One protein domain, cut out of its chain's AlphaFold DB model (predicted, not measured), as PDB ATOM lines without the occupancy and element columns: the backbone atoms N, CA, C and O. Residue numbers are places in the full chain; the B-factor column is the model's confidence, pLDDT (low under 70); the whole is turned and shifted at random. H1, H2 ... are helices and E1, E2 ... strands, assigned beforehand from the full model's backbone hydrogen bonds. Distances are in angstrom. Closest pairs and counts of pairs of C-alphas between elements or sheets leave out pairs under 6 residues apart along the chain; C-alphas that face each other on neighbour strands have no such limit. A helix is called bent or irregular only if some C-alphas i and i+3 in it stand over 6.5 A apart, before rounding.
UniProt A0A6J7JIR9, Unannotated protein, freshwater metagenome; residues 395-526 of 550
ATOM      1  N   VAL A 395     235.880 171.563 148.176       49.59
ATOM      2  CA  VAL A 395     235.957 172.238 149.503       49.59
ATOM      3  C   VAL A 395     234.637 172.125 150.305       49.59
ATOM      4  O   VAL A 395     234.448 172.831 151.288       49.59
ATOM      5  N   ALA A 396     233.708 171.237 149.926       46.88
ATOM      6  CA  ALA A 396     232.308 171.200 150.394       46.88
ATOM      7  C   ALA A 396     232.057 171.078 151.923       46.88
ATOM      8  O   ALA A 396     230.904 171.078 152.351       46.88
ATOM      9  N   THR A 397     233.090 170.999 152.761       44.84
ATOM     10  CA  THR A 397     233.003 170.782 154.214       44.84
ATOM     11  C   THR A 397     233.283 172.003 155.099       44.84
ATOM     12  O   THR A 397     233.198 171.866 156.318       44.84
ATOM     13  N   GLN A 398     233.583 173.203 154.575       49.00
ATOM     14  CA  GLN A 398     233.842 174.381 155.431       49.00
ATOM     15  C   GLN A 398     233.040 175.626 155.009       49.00
ATOM     16  O   GLN A 398     233.215 176.168 153.927       49.00
ATOM     17  N   ASN A 399     232.166 176.069 155.923       49.03
ATOM     18  CA  ASN A 399     231.109 177.090 155.801       49.03
ATOM     19  C   ASN A 399     231.576 178.557 155.614       49.03
ATOM     20  O   ASN A 399     230.778 179.473 155.809       49.03
ATOM     21  N   GLU A 400     232.840 178.815 155.268       58.16
ATOM     22  CA  GLU A 400     233.284 180.176 154.934       58.16
ATOM     23  C   GLU A 400     233.139 180.425 153.436       58.16
ATOM     24  O   GLU A 400     233.674 179.685 152.610       58.16
ATOM     25  N   ASP A 401     232.419 181.492 153.095       84.19
ATOM     26  CA  ASP A 401     232.188 181.904 151.719       84.19
ATOM     27  C   ASP A 401     233.520 182.271 151.035       84.19
ATOM     28  O   ASP A 401     234.090 183.343 151.258       84.19
ATOM     29  N   VAL A 402     234.033 181.364 150.194       88.88
ATOM     30  CA  VAL A 402     235.260 181.548 149.394       88.88
ATOM     31  C   VAL A 402     235.186 182.830 148.568       88.88
ATOM     32  O   VAL A 402     236.207 183.486 148.352       88.88
ATOM     33  N   PHE A 403     233.986 183.226 148.138       90.88
ATOM     34  CA  PHE A 403     233.777 184.493 147.455       90.88
ATOM     35  C   PHE A 403     234.133 185.678 148.360       90.88
ATOM     36  O   PHE A 403     234.930 186.530 147.965       90.88
ATOM     37  N   GLY A 404     233.623 185.705 149.594       92.31
ATOM     38  CA  GLY A 404     233.979 186.708 150.599       92.31
ATOM     39  C   GLY A 404     235.483 186.758 150.897       92.31
ATOM     40  O   GLY A 404     236.049 187.847 151.023       92.31
ATOM     41  N   LEU A 405     236.160 185.604 150.927       93.31
ATOM     42  CA  LEU A 405     237.623 185.540 151.067       93.31
ATOM     43  C   LEU A 405     238.357 186.160 149.867       93.31
ATOM     44  O   LEU A 405     239.321 186.901 150.064       93.31
ATOM     45  N   LEU A 406     237.901 185.913 148.634       95.38
ATOM     46  CA  LEU A 406     238.468 186.533 147.429       95.38
ATOM     47  C   LEU A 406     238.261 188.053 147.423       95.38
ATOM     48  O   LEU A 406     239.183 188.785 147.070       95.38
ATOM     49  N   VAL A 407     237.090 188.532 147.856       95.75
ATOM     50  CA  VAL A 407     236.802 189.971 147.998       95.75
ATOM     51  C   VAL A 407     237.740 190.621 149.017       95.75
ATOM     52  O   VAL A 407     238.356 191.642 148.709       95.75
ATOM     53  N   ARG A 408     237.899 190.015 150.201       95.56
ATOM     54  CA  ARG A 408     238.831 190.493 151.236       95.56
ATOM     55  C   ARG A 408     240.274 190.523 150.737       95.56
ATOM     56  O   ARG A 408     240.932 191.550 150.862       95.56
ATOM     57  N   CYS A 409     240.733 189.429 150.129       96.38
ATOM     58  CA  CYS A 409     242.080 189.318 149.571       96.38
ATOM     59  C   CYS A 409     242.344 190.400 148.517       96.38
ATOM     60  O   CYS A 409     243.349 191.104 148.582       96.38
ATOM     61  N   ALA A 410     241.418 190.587 147.572       97.00
ATOM     62  CA  ALA A 410     241.542 191.614 146.544       97.00
ATOM     63  C   ALA A 410     241.609 193.025 147.140       97.00
ATOM     64  O   ALA A 410     242.454 193.822 146.737       97.00
ATOM     65  N   ALA A 411     240.759 193.329 148.124       96.62
ATOM     66  CA  ALA A 411     240.792 194.614 148.813       96.62
ATOM     67  C   ALA A 411     242.129 194.850 149.535       96.62
ATOM     68  O   ALA A 411     242.696 195.933 149.407       96.62
ATOM     69  N   ALA A 412     242.661 193.840 150.232       95.75
ATOM     70  CA  ALA A 412     243.951 193.922 150.922       95.75
ATOM     71  C   ALA A 412     245.131 194.111 149.951       95.75
ATOM     72  O   ALA A 412     246.016 194.938 150.193       95.75
ATOM     73  N   LEU A 413     245.123 193.402 148.815       94.56
ATOM     74  CA  LEU A 413     246.136 193.555 147.771       94.56
ATOM     75  C   LEU A 413     246.095 194.956 147.152       94.56
ATOM     76  O   LEU A 413     247.138 195.597 147.044       94.56
ATOM     77  N   VAL A 414     244.914 195.476 146.808       94.19
ATOM     78  CA  VAL A 414     244.790 196.841 146.266       94.19
ATOM     79  C   VAL A 414     245.202 197.883 147.308       94.19
ATOM     80  O   VAL A 414     245.937 198.818 146.993       94.19
ATOM     81  N   ASP A 415     244.789 197.725 148.566       93.12
ATOM     82  CA  ASP A 415     245.092 198.706 149.607       93.12
ATOM     83  C   ASP A 415     246.588 198.767 149.934       93.12
ATOM     84  O   ASP A 415     247.163 199.856 150.037       93.12
ATOM     85  N   SER A 416     247.238 197.602 150.003       90.38
ATOM     86  CA  SER A 416     248.666 197.483 150.302       90.38
ATOM     87  C   SER A 416     249.580 197.743 149.101       90.38
ATOM     88  O   SER A 416     250.786 197.921 149.300       90.38
ATOM     89  N   GLY A 417     249.056 197.783 147.871       86.62
ATOM     90  CA  GLY A 417     249.879 197.790 146.657       86.62
ATOM     91  C   GLY A 417     250.602 196.453 146.460       86.62
ATOM     92  O   GLY A 417     251.803 196.423 146.212       86.62
ATOM     93  N   ALA A 418     249.877 195.349 146.652       86.12
ATOM     94  CA  ALA A 418     250.324 193.960 146.530       86.12
ATOM     95  C   ALA A 418     251.389 193.496 147.540       86.12
ATOM     96  O   ALA A 418     252.033 192.465 147.338       86.12
ATOM     97  N   ARG A 419     251.582 194.233 148.639       84.75
ATOM     98  CA  ARG A 419     252.566 193.893 149.682       84.75
ATOM     99  C   ARG A 419     252.037 192.894 150.710       84.75
ATOM    100  O   ARG A 419     252.835 192.193 151.327       84.75
ATOM    101  N   SER A 420     250.722 192.828 150.896       90.19
ATOM    102  CA  SER A 420     250.064 191.924 151.840       90.19
ATOM    103  C   SER A 420     248.729 191.447 151.281       90.19
ATOM    104  O   SER A 420     247.973 192.249 150.733       90.19
ATOM    105  N   ASP A 421     248.438 190.157 151.446       91.56
ATOM    106  CA  ASP A 421     247.143 189.560 151.098       91.56
ATOM    107  C   ASP A 421     246.161 189.493 152.281       91.56
ATOM    108  O   ASP A 421     244.975 189.271 152.055       91.56
ATOM    109  N   ASP A 422     246.638 189.733 153.509       92.31
ATOM    110  CA  ASP A 422     245.870 189.629 154.763       92.31
ATOM    111  C   ASP A 422     245.197 188.255 154.959       92.31
ATOM    112  O   ASP A 422     244.078 188.142 155.466       92.31
ATOM    113  N   LEU A 423     245.880 187.184 154.528       90.12
ATOM    114  CA  LEU A 423     245.371 185.817 154.615       90.12
ATOM    115  C   LEU A 423     246.202 184.926 155.541       90.12
ATOM    116  O   LEU A 423     247.435 184.799 155.446       90.12
ATOM    117  N   THR A 424     245.495 184.161 156.367       86.25
ATOM    118  CA  THR A 424     246.055 183.007 157.071       86.25
ATOM    119  C   THR A 424     246.520 181.941 156.075       86.25
ATOM    120  O   THR A 424     246.112 181.898 154.911       86.25
ATOM    121  N   PHE A 425     247.374 181.021 156.532       79.56
ATOM    122  CA  PHE A 425     247.827 179.907 155.695       79.56
ATOM    123  C   PHE A 425     246.657 179.065 155.151       79.56
ATOM    124  O   PHE A 425     246.672 178.686 153.981       79.56
ATOM    125  N   VAL A 426     245.638 178.801 155.979       79.06
ATOM    126  CA  VAL A 426     244.463 178.000 155.591       79.06
ATOM    127  C   VAL A 426     243.645 178.722 154.524       79.06
ATOM    128  O   VAL A 426     243.326 178.119 153.500       79.06
ATOM    129  N   GLU A 427     243.364 180.015 154.708       87.12
ATOM    130  CA  GLU A 427     242.656 180.819 153.704       87.12
ATOM    131  C   GLU A 427     243.419 180.841 152.372       87.12
ATOM    132  O   GLU A 427     242.816 180.623 151.321       87.12
ATOM    133  N   ARG A 428     244.753 180.993 152.397       86.94
ATOM    134  CA  ARG A 428     245.580 180.934 151.178       86.94
ATOM    135  C   ARG A 428     245.445 179.610 150.442       86.94
ATOM    136  O   ARG A 428     245.279 179.617 149.223       86.94
ATOM    137  N   GLN A 429     245.493 178.475 151.144       81.06
ATOM    138  CA  GLN A 429     245.318 177.174 150.485       81.06
ATOM    139  C   GLN A 429     243.927 177.037 149.859       81.06
ATOM    140  O   GLN A 429     243.817 176.583 148.718       81.06
ATOM    141  N   ARG A 430     242.878 177.506 150.544       83.81
ATOM    142  CA  ARG A 430     241.513 177.503 149.995       83.81
ATOM    143  C   ARG A 430     241.400 178.359 148.737       83.81
ATOM    144  O   ARG A 430     240.855 177.895 147.737       83.81
ATOM    145  N   LEU A 431     241.947 179.576 148.743       90.25
ATOM    146  CA  LEU A 431     241.899 180.434 147.560       90.25
ATOM    147  C   LEU A 431     242.675 179.829 146.388       90.25
ATOM    148  O   LEU A 431     242.187 179.853 145.260       90.25
ATOM    149  N   ARG A 432     243.837 179.212 146.631       87.25
ATOM    150  CA  ARG A 432     244.617 178.537 145.578       87.25
ATOM    151  C   ARG A 432     243.851 177.401 144.905       87.25
ATOM    152  O   ARG A 432     243.989 177.217 143.697       87.25
ATOM    153  N   ALA A 433     243.002 176.682 145.642       83.38
ATOM    154  CA  ALA A 433     242.170 175.623 145.068       83.38
ATOM    155  C   ALA A 433     241.208 176.142 143.979       83.38
ATOM    156  O   ALA A 433     240.893 175.415 143.037       83.38
ATOM    157  N   THR A 434     240.811 177.420 144.039       86.69
ATOM    158  CA  THR A 434     239.968 178.056 143.008       86.69
ATOM    159  C   THR A 434     240.699 178.293 141.686       86.69
ATOM    160  O   THR A 434     240.056 178.503 140.661       86.69
ATOM    161  N   ARG A 435     242.043 178.282 141.691       88.94
ATOM    162  CA  ARG A 435     242.915 178.682 140.568       88.94
ATOM    163  C   ARG A 435     242.760 180.137 140.113       88.94
ATOM    164  O   ARG A 435     243.335 180.516 139.097       88.94
ATOM    165  N   LEU A 436     242.006 180.955 140.849       91.50
ATOM    166  CA  LEU A 436     241.924 182.400 140.622       91.50
ATOM    167  C   LEU A 436     243.124 183.136 141.215       91.50
ATOM    168  O   LEU A 436     243.396 184.263 140.811       91.50
ATOM    169  N   VAL A 437     243.846 182.493 142.136       93.44
ATOM    170  CA  VAL A 437     245.079 183.008 142.730       93.44
ATOM    171  C   VAL A 437     246.207 181.981 142.644       93.44
ATOM    172  O   VAL A 437     245.972 180.770 142.697       93.44
ATOM    173  N   SER A 438     247.435 182.475 142.548       89.00
ATOM    174  CA  SER A 438     248.677 181.714 142.626       89.00
ATOM    175  C   SER A 438     249.562 182.254 143.751       89.00
ATOM    176  O   SER A 438     249.322 183.323 144.306       89.00
ATOM    177  N   GLU A 439     250.564 181.472 144.145       84.75
ATOM    178  CA  GLU A 439     251.524 181.859 145.179       84.75
ATOM    179  C   GLU A 439     252.668 182.662 144.546       84.75
ATOM    180  O   GLU A 439     253.218 182.274 143.515       84.75
ATOM    181  N   THR A 440     253.019 183.782 145.166       83.25
ATOM    182  CA  THR A 440     254.171 184.609 144.791       83.25
ATOM    183  C   THR A 440     255.451 184.071 145.433       83.25
ATOM    184  O   THR A 440     255.406 183.327 146.411       83.25
ATOM    185  N   GLN A 441     256.619 184.501 144.942       70.62
ATOM    186  CA  GLN A 441     257.909 184.144 145.554       70.62
ATOM    187  C   GLN A 441     258.022 184.588 147.029       70.62
ATOM    188  O   GLN A 441     258.737 183.956 147.800       70.62
ATOM    189  N   GLY A 442     257.283 185.625 147.443       70.81
ATOM    190  CA  GLY A 442     257.242 186.111 148.827       70.81
ATOM    191  C   GLY A 442     256.284 185.356 149.757       70.81
ATOM    192  O   GLY A 442     256.134 185.752 150.908       70.81
ATOM    193  N   GLY A 443     255.603 184.304 149.283       78.44
ATOM    194  CA  GLY A 443     254.641 183.521 150.076       78.44
ATOM    195  C   GLY A 443     253.243 184.147 150.225       78.44
ATOM    196  O   GLY A 443     252.354 183.516 150.809       78.44
ATOM    197  N   ASN A 444     253.038 185.348 149.674       88.75
ATOM    198  CA  ASN A 444     251.720 185.959 149.482       88.75
ATOM    199  C   ASN A 444     251.016 185.341 148.270       88.75
ATOM    200  O   ASN A 444     251.674 184.748 147.407       88.75
ATOM    201  N   VAL A 445     249.708 185.537 148.141       91.19
ATOM    202  CA  VAL A 445     248.972 185.218 146.912       91.19
ATOM    203  C   VAL A 445     248.890 186.410 145.959       91.19
ATOM    204  O   VAL A 445     248.877 187.566 146.372       91.19
ATOM    205  N   ALA A 446     248.803 186.117 144.667       92.75
ATOM    206  CA  ALA A 446     248.456 187.071 143.623       92.75
ATOM    207  C   ALA A 446     247.324 186.495 142.776       92.75
ATOM    208  O   ALA A 446     247.256 185.285 142.561       92.75
ATOM    209  N   PHE A 447     246.436 187.347 142.272       94.94
ATOM    210  CA  PHE A 447     245.430 186.895 141.319       94.94
ATOM    211  C   PHE A 447     246.090 186.473 140.006       94.94
ATOM    212  O   PHE A 447     246.971 187.155 139.490       94.94
ATOM    213  N   ALA A 448     245.609 185.369 139.434       91.88
ATOM    214  CA  ALA A 448     246.092 184.829 138.165       91.88
ATOM    215  C   ALA A 448     245.986 185.847 137.018       91.88
ATOM    216  O   ALA A 448     246.789 185.831 136.086       91.88
ATOM    217  N   LEU A 449     244.990 186.739 137.092       92.25
ATOM    218  CA  LEU A 449     244.833 187.874 136.192       92.25
ATOM    219  C   LEU A 449     244.442 189.133 136.981       92.25
ATOM    220  O   LEU A 449     243.510 189.062 137.790       92.25
ATOM    221  N   PRO A 450     245.027 190.308 136.672       92.12
ATOM    222  CA  PRO A 450     244.690 191.572 137.337       92.12
ATOM    223  C   PRO A 450     243.209 191.959 137.243       92.12
ATOM    224  O   PRO A 450     242.688 192.657 138.108       92.12
ATOM    225  N   ILE A 451     242.502 191.505 136.201       91.81
ATOM    226  CA  ILE A 451     241.060 191.753 136.062       91.81
ATOM    227  C   ILE A 451     240.257 191.116 137.204       91.81
ATOM    228  O   ILE A 451     239.290 191.722 137.655       91.81
ATOM    229  N   PHE A 452     240.659 189.941 137.702       94.31
ATOM    230  CA  PHE A 452     239.971 189.304 138.822       94.31
ATOM    231  C   PHE A 452     240.216 190.074 140.115       94.31
ATOM    232  O   PHE A 452     239.247 190.385 140.797       94.31
ATOM    233  N   GLU A 453     241.463 190.462 140.400       95.56
ATOM    234  CA  GLU A 453     241.786 191.320 141.551       95.56
ATOM    235  C   GLU A 453     240.918 192.583 141.537       95.56
ATOM    236  O   GLU A 453     240.200 192.873 142.490       95.56
ATOM    237  N   GLN A 454     240.898 193.297 140.410       94.38
ATOM    238  CA  GLN A 454     240.148 194.544 140.304       94.38
ATOM    239  C   GLN A 454     238.634 194.337 140.396       94.38
ATOM    240  O   GLN A 454     237.952 195.171 140.994       94.38
ATOM    241  N   TRP A 455     238.111 193.245 139.832       94.88
ATOM    242  CA  TRP A 455     236.691 192.904 139.887       94.88
ATOM    243  C   TRP A 455     236.247 192.506 141.298       94.88
ATOM    244  O   TRP A 455     235.235 193.022 141.767       94.88
ATOM    245  N   PHE A 456     237.005 191.668 142.010       95.94
ATOM    246  CA  PHE A 456     236.707 191.309 143.403       95.94
ATOM    247  C   PHE A 456     236.843 192.511 144.343       95.94
ATOM    248  O   PHE A 456     235.980 192.722 145.194       95.94
ATOM    249  N   ALA A 457     237.850 193.365 144.140       96.88
ATOM    250  CA  ALA A 457     237.964 194.627 144.866       96.88
ATOM    251  C   ALA A 457     236.771 195.561 144.578       96.88
ATOM    252  O   ALA A 457     236.265 196.219 145.487       96.88
ATOM    253  N   ALA A 458     236.264 195.579 143.338       95.88
ATOM    254  CA  ALA A 458     235.043 196.303 142.991       95.88
ATOM    255  C   ALA A 458     233.812 195.760 143.732       95.88
ATOM    256  O   ALA A 458     233.010 196.555 144.217       95.88
ATOM    257  N   GLN A 459     233.684 194.439 143.901       94.38
ATOM    258  CA  GLN A 459     232.612 193.864 144.728       94.38
ATOM    259  C   GLN A 459     232.707 194.343 146.183       94.38
ATOM    260  O   GLN A 459     231.695 194.721 146.767       94.38
ATOM    261  N   GLY A 460     233.920 194.424 146.740       94.94
ATOM    262  CA  GLY A 460     234.146 194.977 148.078       94.94
ATOM    263  C   GLY A 460     233.694 196.435 148.216       94.94
ATOM    264  O   GLY A 460     233.078 196.796 149.217       94.94
ATOM    265  N   LEU A 461     233.923 197.264 147.190       96.38
ATOM    266  CA  LEU A 461     233.429 198.649 147.152       96.38
ATOM    267  C   LEU A 461     231.896 198.718 147.141       96.38
ATOM    268  O   LEU A 461     231.321 199.543 147.845       96.38
ATOM    269  N   LEU A 462     231.239 197.846 146.371       93.75
ATOM    270  CA  LEU A 462     229.775 197.801 146.276       93.75
ATOM    271  C   LEU A 462     229.110 197.298 147.562       93.75
ATOM    272  O   LEU A 462     227.978 197.672 147.852       93.75
ATOM    273  N   GLN A 463     229.811 196.469 148.333       92.06
ATOM    274  CA  GLN A 463     229.314 195.899 149.586       92.06
ATOM    275  C   GLN A 463     229.613 196.778 150.813       92.06
ATOM    276  O   GLN A 463     228.986 196.593 151.855       92.06
ATOM    277  N   SER A 464     230.560 197.723 150.722       92.62
ATOM    278  CA  SER A 464     231.082 198.453 151.885       92.62
ATOM    279  C   SER A 464     231.322 199.947 151.605       92.62
ATOM    280  O   SER A 464     232.390 200.336 151.123       92.62
ATOM    281  N   PRO A 465     230.391 200.842 151.999       89.62
ATOM    282  CA  PRO A 465     230.599 202.292 151.926       89.62
ATOM    283  C   PRO A 465     231.870 202.807 152.641       89.62
ATOM    284  O   PRO A 465     232.511 203.729 152.129       89.62
ATOM    285  N   PRO A 466     232.302 202.247 153.795       93.25
ATOM    286  CA  PRO A 466     233.598 202.587 154.383       93.25
ATOM    287  C   PRO A 466     234.788 202.341 153.446       93.25
ATOM    288  O   PRO A 466     235.723 203.143 153.450       93.25
ATOM    289  N   GLN A 467     234.740 201.293 152.616       94.75
ATOM    290  CA  GLN A 467     235.804 200.979 151.660       94.75
ATOM    291  C   GLN A 467     235.935 202.064 150.587       94.75
ATOM    292  O   GLN A 467     237.047 202.459 150.245       94.75
ATOM    293  N   VAL A 468     234.812 202.609 150.107       95.25
ATOM    294  CA  VAL A 468     234.805 203.731 149.151       95.25
ATOM    295  C   VAL A 468     235.495 204.956 149.754       95.25
ATOM    296  O   VAL A 468     236.329 205.585 149.105       95.25
ATOM    297  N   ARG A 469     235.218 205.270 151.025       93.88
ATOM    298  CA  ARG A 469     235.888 206.382 151.720       93.88
ATOM    299  C   ARG A 469     237.386 206.139 151.890       93.88
ATOM    300  O   ARG A 469     238.168 207.065 151.694       93.88
ATOM    301  N   ALA A 470     237.794 204.916 152.228       93.81
ATOM    302  CA  ALA A 470     239.206 204.553 152.337       93.81
ATOM    303  C   ALA A 470     239.934 204.706 150.990       93.81
ATOM    304  O   ALA A 470     240.984 205.348 150.931       93.81
ATOM    305  N   ALA A 471     239.320 204.226 149.904       95.75
ATOM    306  CA  ALA A 471     239.830 204.337 148.539       95.75
ATOM    307  C   ALA A 471     240.033 205.790 148.074       95.75
ATOM    308  O   ALA A 471     240.879 206.053 147.226       95.75
ATOM    309  N   LEU A 472     239.280 206.741 148.630       95.88
ATOM    310  CA  LEU A 472     239.333 208.161 148.262       95.88
ATOM    311  C   LEU A 472     240.091 209.029 149.274       95.88
ATOM    312  O   LEU A 472     240.209 210.237 149.072       95.88
ATOM    313  N   ARG A 473     240.625 208.437 150.351       93.75
ATOM    314  CA  ARG A 473     241.243 209.169 151.469       93.75
ATOM    315  C   ARG A 473     242.491 209.958 151.066       93.75
ATOM    316  O   ARG A 473     242.829 210.940 151.722       93.75
ATOM    317  N   SER A 474     243.204 209.522 150.030       92.56
ATOM    318  CA  SER A 474     244.402 210.195 149.525       92.56
ATOM    319  C   SER A 474     244.594 209.960 148.022       92.56
ATOM    320  O   SER A 474     244.054 208.989 147.486       92.56
ATOM    321  N   PRO A 475     245.398 210.791 147.328       90.00
ATOM    322  CA  PRO A 475     245.727 210.572 145.918       90.00
ATOM    323  C   PRO A 475     246.373 209.208 145.647       90.00
ATOM    324  O   PRO A 475     246.052 208.572 144.649       90.00
ATOM    325  N   GLY A 476     247.235 208.730 146.554       89.25
ATOM    326  CA  GLY A 476     247.859 207.408 146.443       89.25
ATOM    327  C   GLY A 476     246.850 206.267 146.606       89.25
ATOM    328  O   GLY A 476     246.837 205.344 145.798       89.25
ATOM    329  N   ALA A 477     245.952 206.360 147.596       92.19
ATOM    330  CA  ALA A 477     244.869 205.388 147.756       92.19
ATOM    331  C   ALA A 477     243.966 205.364 146.513       92.19
ATOM    332  O   ALA A 477     243.721 204.298 145.951       92.19
ATOM    333  N   PHE A 478     243.570 206.536 146.007       93.56
ATOM    334  CA  PHE A 478     242.784 206.617 144.780       93.56
ATOM    335  C   PHE A 478     243.543 206.022 143.593       93.56
ATOM    336  O   PHE A 478     242.961 205.260 142.831       93.56
ATOM    337  N   GLY A 479     244.842 206.297 143.456       90.62
ATOM    338  CA  GLY A 479     245.691 205.734 142.406       90.62
ATOM    339  C   GLY A 479     245.622 204.207 142.323       90.62
ATOM    340  O   GLY A 479     245.486 203.672 141.220       90.62
ATOM    341  N   ARG A 480     245.621 203.524 143.475       91.62
ATOM    342  CA  ARG A 480     245.484 202.060 143.562       91.62
ATOM    343  C   ARG A 480     244.056 201.585 143.294       91.62
ATOM    344  O   ARG A 480     243.841 200.646 142.530       91.62
ATOM    345  N   TRP A 481     243.066 202.275 143.855       95.44
ATOM    346  CA  TRP A 481     241.656 201.878 143.778       95.44
ATOM    347  C   TRP A 481     240.922 202.325 142.504       95.44
ATOM    348  O   TRP A 481     239.821 201.839 142.233       95.44
ATOM    349  N   ARG A 482     241.494 203.232 141.699       93.50
ATOM    350  CA  ARG A 482     240.800 203.903 140.581       93.50
ATOM    351  C   ARG A 482     240.161 202.926 139.598       93.50
ATOM    352  O   ARG A 482     239.018 203.119 139.190       93.50
ATOM    353  N   TRP A 483     240.858 201.847 139.248       92.56
ATOM    354  CA  TRP A 483     240.340 200.867 138.294       92.56
ATOM    355  C   TRP A 483     239.203 200.030 138.884       92.56
ATOM    356  O   TRP A 483     238.212 199.797 138.195       92.56
ATOM    357  N   SER A 484     239.294 199.654 140.160       95.44
ATOM    358  CA  SER A 484     238.210 198.973 140.876       95.44
ATOM    359  C   SER A 484     236.986 199.870 141.052       95.44
ATOM    360  O   SER A 484     235.872 199.392 140.881       95.44
ATOM    361  N   LEU A 485     237.164 201.175 141.293       96.06
ATOM    362  CA  LEU A 485     236.063 202.151 141.313       96.06
ATOM    363  C   LEU A 485     235.375 202.261 139.943       96.06
ATOM    364  O   LEU A 485     234.147 202.258 139.867       96.06
ATOM    365  N   ALA A 486     236.147 202.310 138.853       93.38
ATOM    366  CA  ALA A 486     235.591 202.317 137.499       93.38
ATOM    367  C   ALA A 486     234.801 201.035 137.195       93.38
ATOM    368  O   ALA A 486     233.695 201.116 136.659       93.38
ATOM    369  N   ILE A 487     235.325 199.867 137.573       91.62
ATOM    370  CA  ILE A 487     234.623 198.585 137.416       91.62
ATOM    371  C   ILE A 487     233.366 198.541 138.294       91.62
ATOM    372  O   ILE A 487     232.315 198.144 137.805       91.62
ATOM    373  N   ALA A 488     233.427 199.015 139.541       93.88
ATOM    374  CA  ALA A 488     232.272 199.068 140.439       93.88
ATOM    375  C   ALA A 488     231.126 199.889 139.829       93.88
ATOM    376  O   ALA A 488     229.996 199.413 139.771       93.88
ATOM    377  N   VAL A 489     231.420 201.071 139.274       93.19
ATOM    378  CA  VAL A 489     230.426 201.912 138.579       93.19
ATOM    379  C   VAL A 489     229.865 201.244 137.315       93.19
ATOM    380  O   VAL A 489     228.716 201.483 136.962       93.19
ATOM    381  N   GLN A 490     230.652 200.426 136.613       87.88
ATOM    382  CA  GLN A 490     230.196 199.725 135.403       87.88
ATOM    383  C   GLN A 490     229.336 198.500 135.710       87.88
ATOM    384  O   GLN A 490     228.429 198.189 134.944       87.88
ATOM    385  N   SER A 491     229.645 197.791 136.794       86.00
ATOM    386  CA  SER A 491     228.991 196.530 137.154       86.00
ATOM    387  C   SER A 491     227.831 196.707 138.136       86.00
ATOM    388  O   SER A 491     227.067 195.766 138.340       86.00
ATOM    389  N   ALA A 492     227.689 197.879 138.758       88.19
ATOM    390  CA  ALA A 492     226.624 198.135 139.716       88.19
ATOM    391  C   ALA A 492     225.237 198.236 139.050       88.19
ATOM    392  O   ALA A 492     225.092 198.833 137.980       88.19
ATOM    393  N   PRO A 493     224.179 197.739 139.717       86.38
ATOM    394  CA  PRO A 493     222.800 198.078 139.384       86.38
ATOM    395  C   PRO A 493     222.581 199.594 139.384       86.38
ATOM    396  O   PRO A 493     223.134 200.294 140.230       86.38
ATOM    397  N   THR A 494     221.697 200.097 138.515       85.31
ATOM    398  CA  THR A 494     221.469 201.541 138.301       85.31
ATOM    399  C   THR A 494     221.311 202.352 139.590       85.31
ATOM    400  O   THR A 494     221.861 203.439 139.685       85.31
ATOM    401  N   ARG A 495     220.604 201.823 140.599       87.75
ATOM    402  CA  ARG A 495     220.417 202.518 141.886       87.75
ATOM    403  C   ARG A 495     221.728 202.686 142.660       87.75
ATOM    404  O   ARG A 495     222.012 203.769 143.139       87.75
ATOM    405  N   LEU A 496     222.541 201.630 142.722       90.00
ATOM    406  CA  LEU A 496     223.828 201.656 143.423       90.00
ATOM    407  C   LEU A 496     224.872 202.503 142.687       90.00
ATOM    408  O   LEU A 496     225.793 203.011 143.318       90.00
ATOM    409  N   VAL A 497     224.739 202.671 141.366       92.50
ATOM    410  CA  VAL A 497     225.616 203.555 140.582       92.50
ATOM    411  C   VAL A 497     225.482 205.004 141.035       92.50
ATOM    412  O   VAL A 497     226.504 205.667 141.205       92.50
ATOM    413  N   ASP A 498     224.255 205.492 141.219       92.06
ATOM    414  CA  ASP A 498     224.015 206.884 141.603       92.06
ATOM    415  C   ASP A 498     224.564 207.158 143.013       92.06
ATOM    416  O   ASP A 498     225.358 208.085 143.175       92.06
ATOM    417  N   ASP A 499     224.273 206.283 143.984       92.62
ATOM    418  CA  ASP A 499     224.787 206.388 145.361       92.62
ATOM    419  C   ASP A 499     226.327 206.336 145.415       92.62
ATOM    420  O   ASP A 499     226.981 207.090 146.151       92.62
ATOM    421  N   LEU A 500     226.934 205.447 144.618       95.00
ATOM    422  CA  LEU A 500     228.386 205.310 144.526       95.00
ATOM    423  C   LEU A 500     229.018 206.554 143.897       95.00
ATOM    424  O   LEU A 500     230.005 207.068 144.423       95.00
ATOM    425  N   LEU A 501     228.468 207.056 142.789       95.31
ATOM    426  CA  LEU A 501     228.974 208.261 142.136       95.31
ATOM    427  C   LEU A 501     228.817 209.485 143.036       95.31
ATOM    428  O   LEU A 501     229.771 210.250 143.150       95.31
ATOM    429  N   GLU A 502     227.676 209.653 143.701       94.38
ATOM    430  CA  GLU A 502     227.461 210.734 144.666       94.38
ATOM    431  C   GLU A 502     228.508 210.684 145.783       94.38
ATOM    432  O   GLU A 502     229.175 211.686 146.048       94.38
ATOM    433  N   SER A 503     228.747 209.499 146.352       93.62
ATOM    434  CA  SER A 503     229.783 209.293 147.370       93.62
ATOM    435  C   SER A 503     231.184 209.651 146.860       93.62
ATOM    436  O   SER A 503     231.964 210.284 147.577       93.62
ATOM    437  N   ILE A 504     231.513 209.279 145.617       96.19
ATOM    438  CA  ILE A 504     232.808 209.603 145.005       96.19
ATOM    439  C   ILE A 504     232.934 211.112 144.769       96.19
ATOM    440  O   ILE A 504     233.954 211.691 145.136       96.19
ATOM    441  N   PHE A 505     231.923 211.761 144.186       95.88
ATOM    442  CA  PHE A 505     231.944 213.200 143.910       95.88
ATOM    443  C   PHE A 505     231.993 214.032 145.192       95.88
ATOM    444  O   PHE A 505     232.716 215.027 145.227       95.88
ATOM    445  N   ALA A 506     231.282 213.616 146.241       93.94
ATOM    446  CA  ALA A 506     231.304 214.287 147.536       93.94
ATOM    447  C   ALA A 506     232.688 214.223 148.201       93.94
ATOM    448  O   ALA A 506     233.122 215.196 148.814       93.94
ATOM    449  N   ALA A 507     233.396 213.096 148.071       93.69
ATOM    450  CA  ALA A 507     234.722 212.924 148.661       93.69
ATOM    451  C   ALA A 507     235.850 213.518 147.799       93.69
ATOM    452  O   ALA A 507     236.788 214.110 148.330       93.69
ATOM    453  N   ASN A 508     235.792 213.341 146.476       94.19
ATOM    454  CA  ASN A 508     236.808 213.808 145.538       94.19
ATOM    455  C   ASN A 508     236.207 214.008 144.124       94.19
ATOM    456  O   ASN A 508     236.118 213.056 143.340       94.19
ATOM    457  N   PRO A 509     235.851 215.250 143.741       94.38
ATOM    458  CA  PRO A 509     235.271 215.541 142.428       94.38
ATOM    459  C   PRO A 509     236.164 215.153 141.243       94.38
ATOM    460  O   PRO A 509     235.659 214.706 140.212       94.38
ATOM    461  N   GLY A 510     237.489 215.276 141.389       93.88
ATOM    462  CA  GLY A 510     238.452 214.870 140.363       93.88
ATOM    463  C   GLY A 510     238.437 213.359 140.128       93.88
ATOM    464  O   GLY A 510     238.406 212.907 138.982       93.88
ATOM    465  N   ALA A 511     238.358 212.574 141.207       94.25
ATOM    466  CA  ALA A 511     238.153 211.131 141.129       94.25
ATOM    467  C   ALA A 511     236.808 210.791 140.471       94.25
ATOM    468  O   ALA A 511     236.766 209.936 139.589       94.25
ATOM    469  N   GLY A 512     235.727 211.493 140.828       95.62
ATOM    470  CA  GLY A 512     234.403 211.304 140.221       95.62
ATOM    471  C   GLY A 512     234.397 211.562 138.713       95.62
ATOM    472  O   GLY A 512     233.877 210.750 137.938       95.62
ATOM    473  N   ALA A 513     235.044 212.645 138.271       94.81
ATOM    474  CA  ALA A 513     235.206 212.966 136.855       94.81
ATOM    475  C   ALA A 513     236.033 211.899 136.120       94.81
ATOM    476  O   ALA A 513     235.634 211.433 135.047       94.81
ATOM    477  N   TRP A 514     237.147 211.461 136.715       93.44
ATOM    478  CA  TRP A 514     237.987 210.409 136.149       93.44
ATOM    479  C   TRP A 514     237.230 209.081 136.030       93.44
ATOM    480  O   TRP A 514     237.226 208.491 134.954       93.44
ATOM    481  N   VAL A 515     236.535 208.642 137.086       94.50
ATOM    482  CA  VAL A 515     235.765 207.385 137.113       94.50
ATOM    483  C   VAL A 515     234.652 207.417 136.070       94.50
ATOM    484  O   VAL A 515     234.495 206.469 135.303       94.50
ATOM    485  N   THR A 516     233.926 208.531 135.966       92.62
ATOM    486  CA  THR A 516     232.872 208.702 134.955       92.62
ATOM    487  C   THR A 516     233.440 208.602 133.537       92.62
ATOM    488  O   THR A 516     232.866 207.923 132.683       92.62
ATOM    489  N   ASN A 517     234.585 209.240 133.281       89.38
ATOM    490  CA  ASN A 517     235.255 209.190 131.984       89.38
ATOM    491  C   ASN A 517     235.810 207.791 131.685       89.38
ATOM    492  O   ASN A 517     235.604 207.283 130.591       89.38
ATOM    493  N   ALA A 518     236.456 207.131 132.647       85.81
ATOM    494  CA  ALA A 518     236.980 205.775 132.495       85.81
ATOM    495  C   ALA A 518     235.861 204.767 132.184       85.81
ATOM    496  O   ALA A 518     236.003 203.942 131.279       85.81
ATOM    497  N   SER A 519     234.718 204.896 132.861       83.44
ATOM    498  CA  SER A 519     233.540 204.056 132.631       83.44
ATOM    499  C   SER A 519     232.818 204.358 131.321       83.44
ATOM    500  O   SER A 519     232.260 203.450 130.713       83.44
ATOM    501  N   ALA A 520     232.875 205.599 130.834       76.94
ATOM    502  CA  ALA A 520     232.362 205.964 129.515       76.94
ATOM    503  C   ALA A 520     233.322 205.591 128.372       76.94
ATOM    504  O   ALA A 520     232.874 205.206 127.296       76.94
ATOM    505  N   ARG A 521     234.643 205.683 128.582       63.31
ATOM    506  CA  ARG A 521     235.664 205.416 127.557       63.31
ATOM    507  C   ARG A 521     235.610 203.992 127.054       63.31
ATOM    508  O   ARG A 521     235.811 203.813 125.865       63.31
ATOM    509  N   LYS A 522     235.250 203.014 127.889       55.81
ATOM    510  CA  LYS A 522     234.956 201.636 127.455       55.81
ATOM    511  C   LYS A 522     233.979 201.553 126.276       55.81
ATOM    512  O   LYS A 522     234.186 200.738 125.389       55.81
ATOM    513  N   GLN A 523     232.983 202.439 126.228       43.50
ATOM    514  CA  GLN A 523     232.045 202.532 125.103       43.50
ATOM    515  C   GLN A 523     232.659 203.218 123.865       43.50
ATOM    516  O   GLN A 523     232.138 203.072 122.767       43.50
ATOM    517  N   ASN A 524     233.766 203.955 124.022       36.06
ATOM    518  CA  ASN A 524     234.387 204.802 122.996       36.06
ATOM    519  C   ASN A 524     235.758 204.325 122.472       36.06
ATOM    520  O   ASN A 524     236.211 204.895 121.485       36.06
ATOM    521  N   TRP A 525     236.393 203.265 123.004       36.66
ATOM    522  CA  TRP A 525     237.529 202.587 122.317       36.66
ATOM    523  C   TRP A 525     237.117 202.012 120.937       36.66
ATOM    524  O   TRP A 525     237.921 201.418 120.229       36.66
ATOM    525  N   GLN A 526     235.841 202.169 120.567       46.34
ATOM    526  CA  GLN A 526     235.143 201.521 119.465       46.34
ATOM    527  C   GLN A 526     234.739 202.473 118.322       46.34
ATOM    528  O   GLN A 526     233.989 202.065 117.437       46.34
TER     529      GLN A 526
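Overview. This is residues 395 to 526 of the 550 residues of the protein "Unannotated protein" of freshwater metagenome (UniProt A0A6J7JIR9). Two crossed helices, H1 and H3, make the middle of this domain, with H2 and a small two-strand hairpin, E1 and E2, at one end of its longest axis and an up-and-down bundle of H5, H6 and H7 at the other. H5 crosses H3 and joins the middle to the bundle, and the short H4 makes a corner with H3 and H5. The printed part has 132 residues with seven named helices and two named strands, in the order H1 H2 E1 E2 H3 H4 H5 H6 H7, and its class is mostly helix. The sheet, E1 - E2, is antiparallel. The whole is compact, with a radius of gyration of the C-alphas of 15.4 A and spans of 42 by 33 by 28 A.

Arrangement. H1, residues 402 to 416, touches H2, residues 425 to 433, with residues 402 to 406 alone; the closest C-alphas, of Val 402 and Leu 431, are 7.0 A apart. E1, residues 437 to 439, and E2, residues 445 to 447, form a hairpin, with N 438 and O 446 within hydrogen-bond range at 2.8 A. H3, residues 450 to 463, touches H1 about perpendicular at 78 degrees, closest at the C-alphas of Val 407 and Phe 456, 4.8 A. H4, residues 465 to 471, and the hub H5, residues 475 to 491, touch only at the corner, closest at the C-alphas of Ala 471 and Ala 477, 5.2 A. H5 touches H3 about perpendicular at 82 degrees, closest at the C-alphas of Ala 458 and Ser 484, 4.7 A. H5 is irregular, with C-alphas 480 and 483 7.5 A apart, and has a kink of 52 degrees near residue 482. H6, residues 494 to 507, forms a helical hairpin with H5, a shallow tilt of 16 degrees, opposite ways. H7, residues 509 to 524, touches H5 at a steep tilt of 45 degrees, the same way, closest at the C-alphas of Ala 486 and Val 515, 5.1 A. H6 and H7 form a helical hairpin too, closest at the C-alphas of Phe 505 and Gly 512, 4.8 A. H2 and H5 are apart. Each O i to N i+4 pair is within hydrogen-bond range in H1, H2, H3 and H4, against 11 of 13 in H5, 9 of 10 in H6 and 9 of 12 in H7.

Along the chain. H1 begins at C-alpha 402 (235.260, 181.548, 149.394) and is 20.8 A long. H3 measures 20.1 A, H5 23.5 A and H6 20.3 A. H7, 22.2 A, ends at C-alpha 524 (234.387, 204.802, 122.996).

Size, cuts and confidence. The C-alphas farthest apart, of Thr 397 and Gly 510, are 46.5 A apart. The printed part has no cut and no long link. Residues 395 to 400 and 521 to 526 have pLDDT under 70.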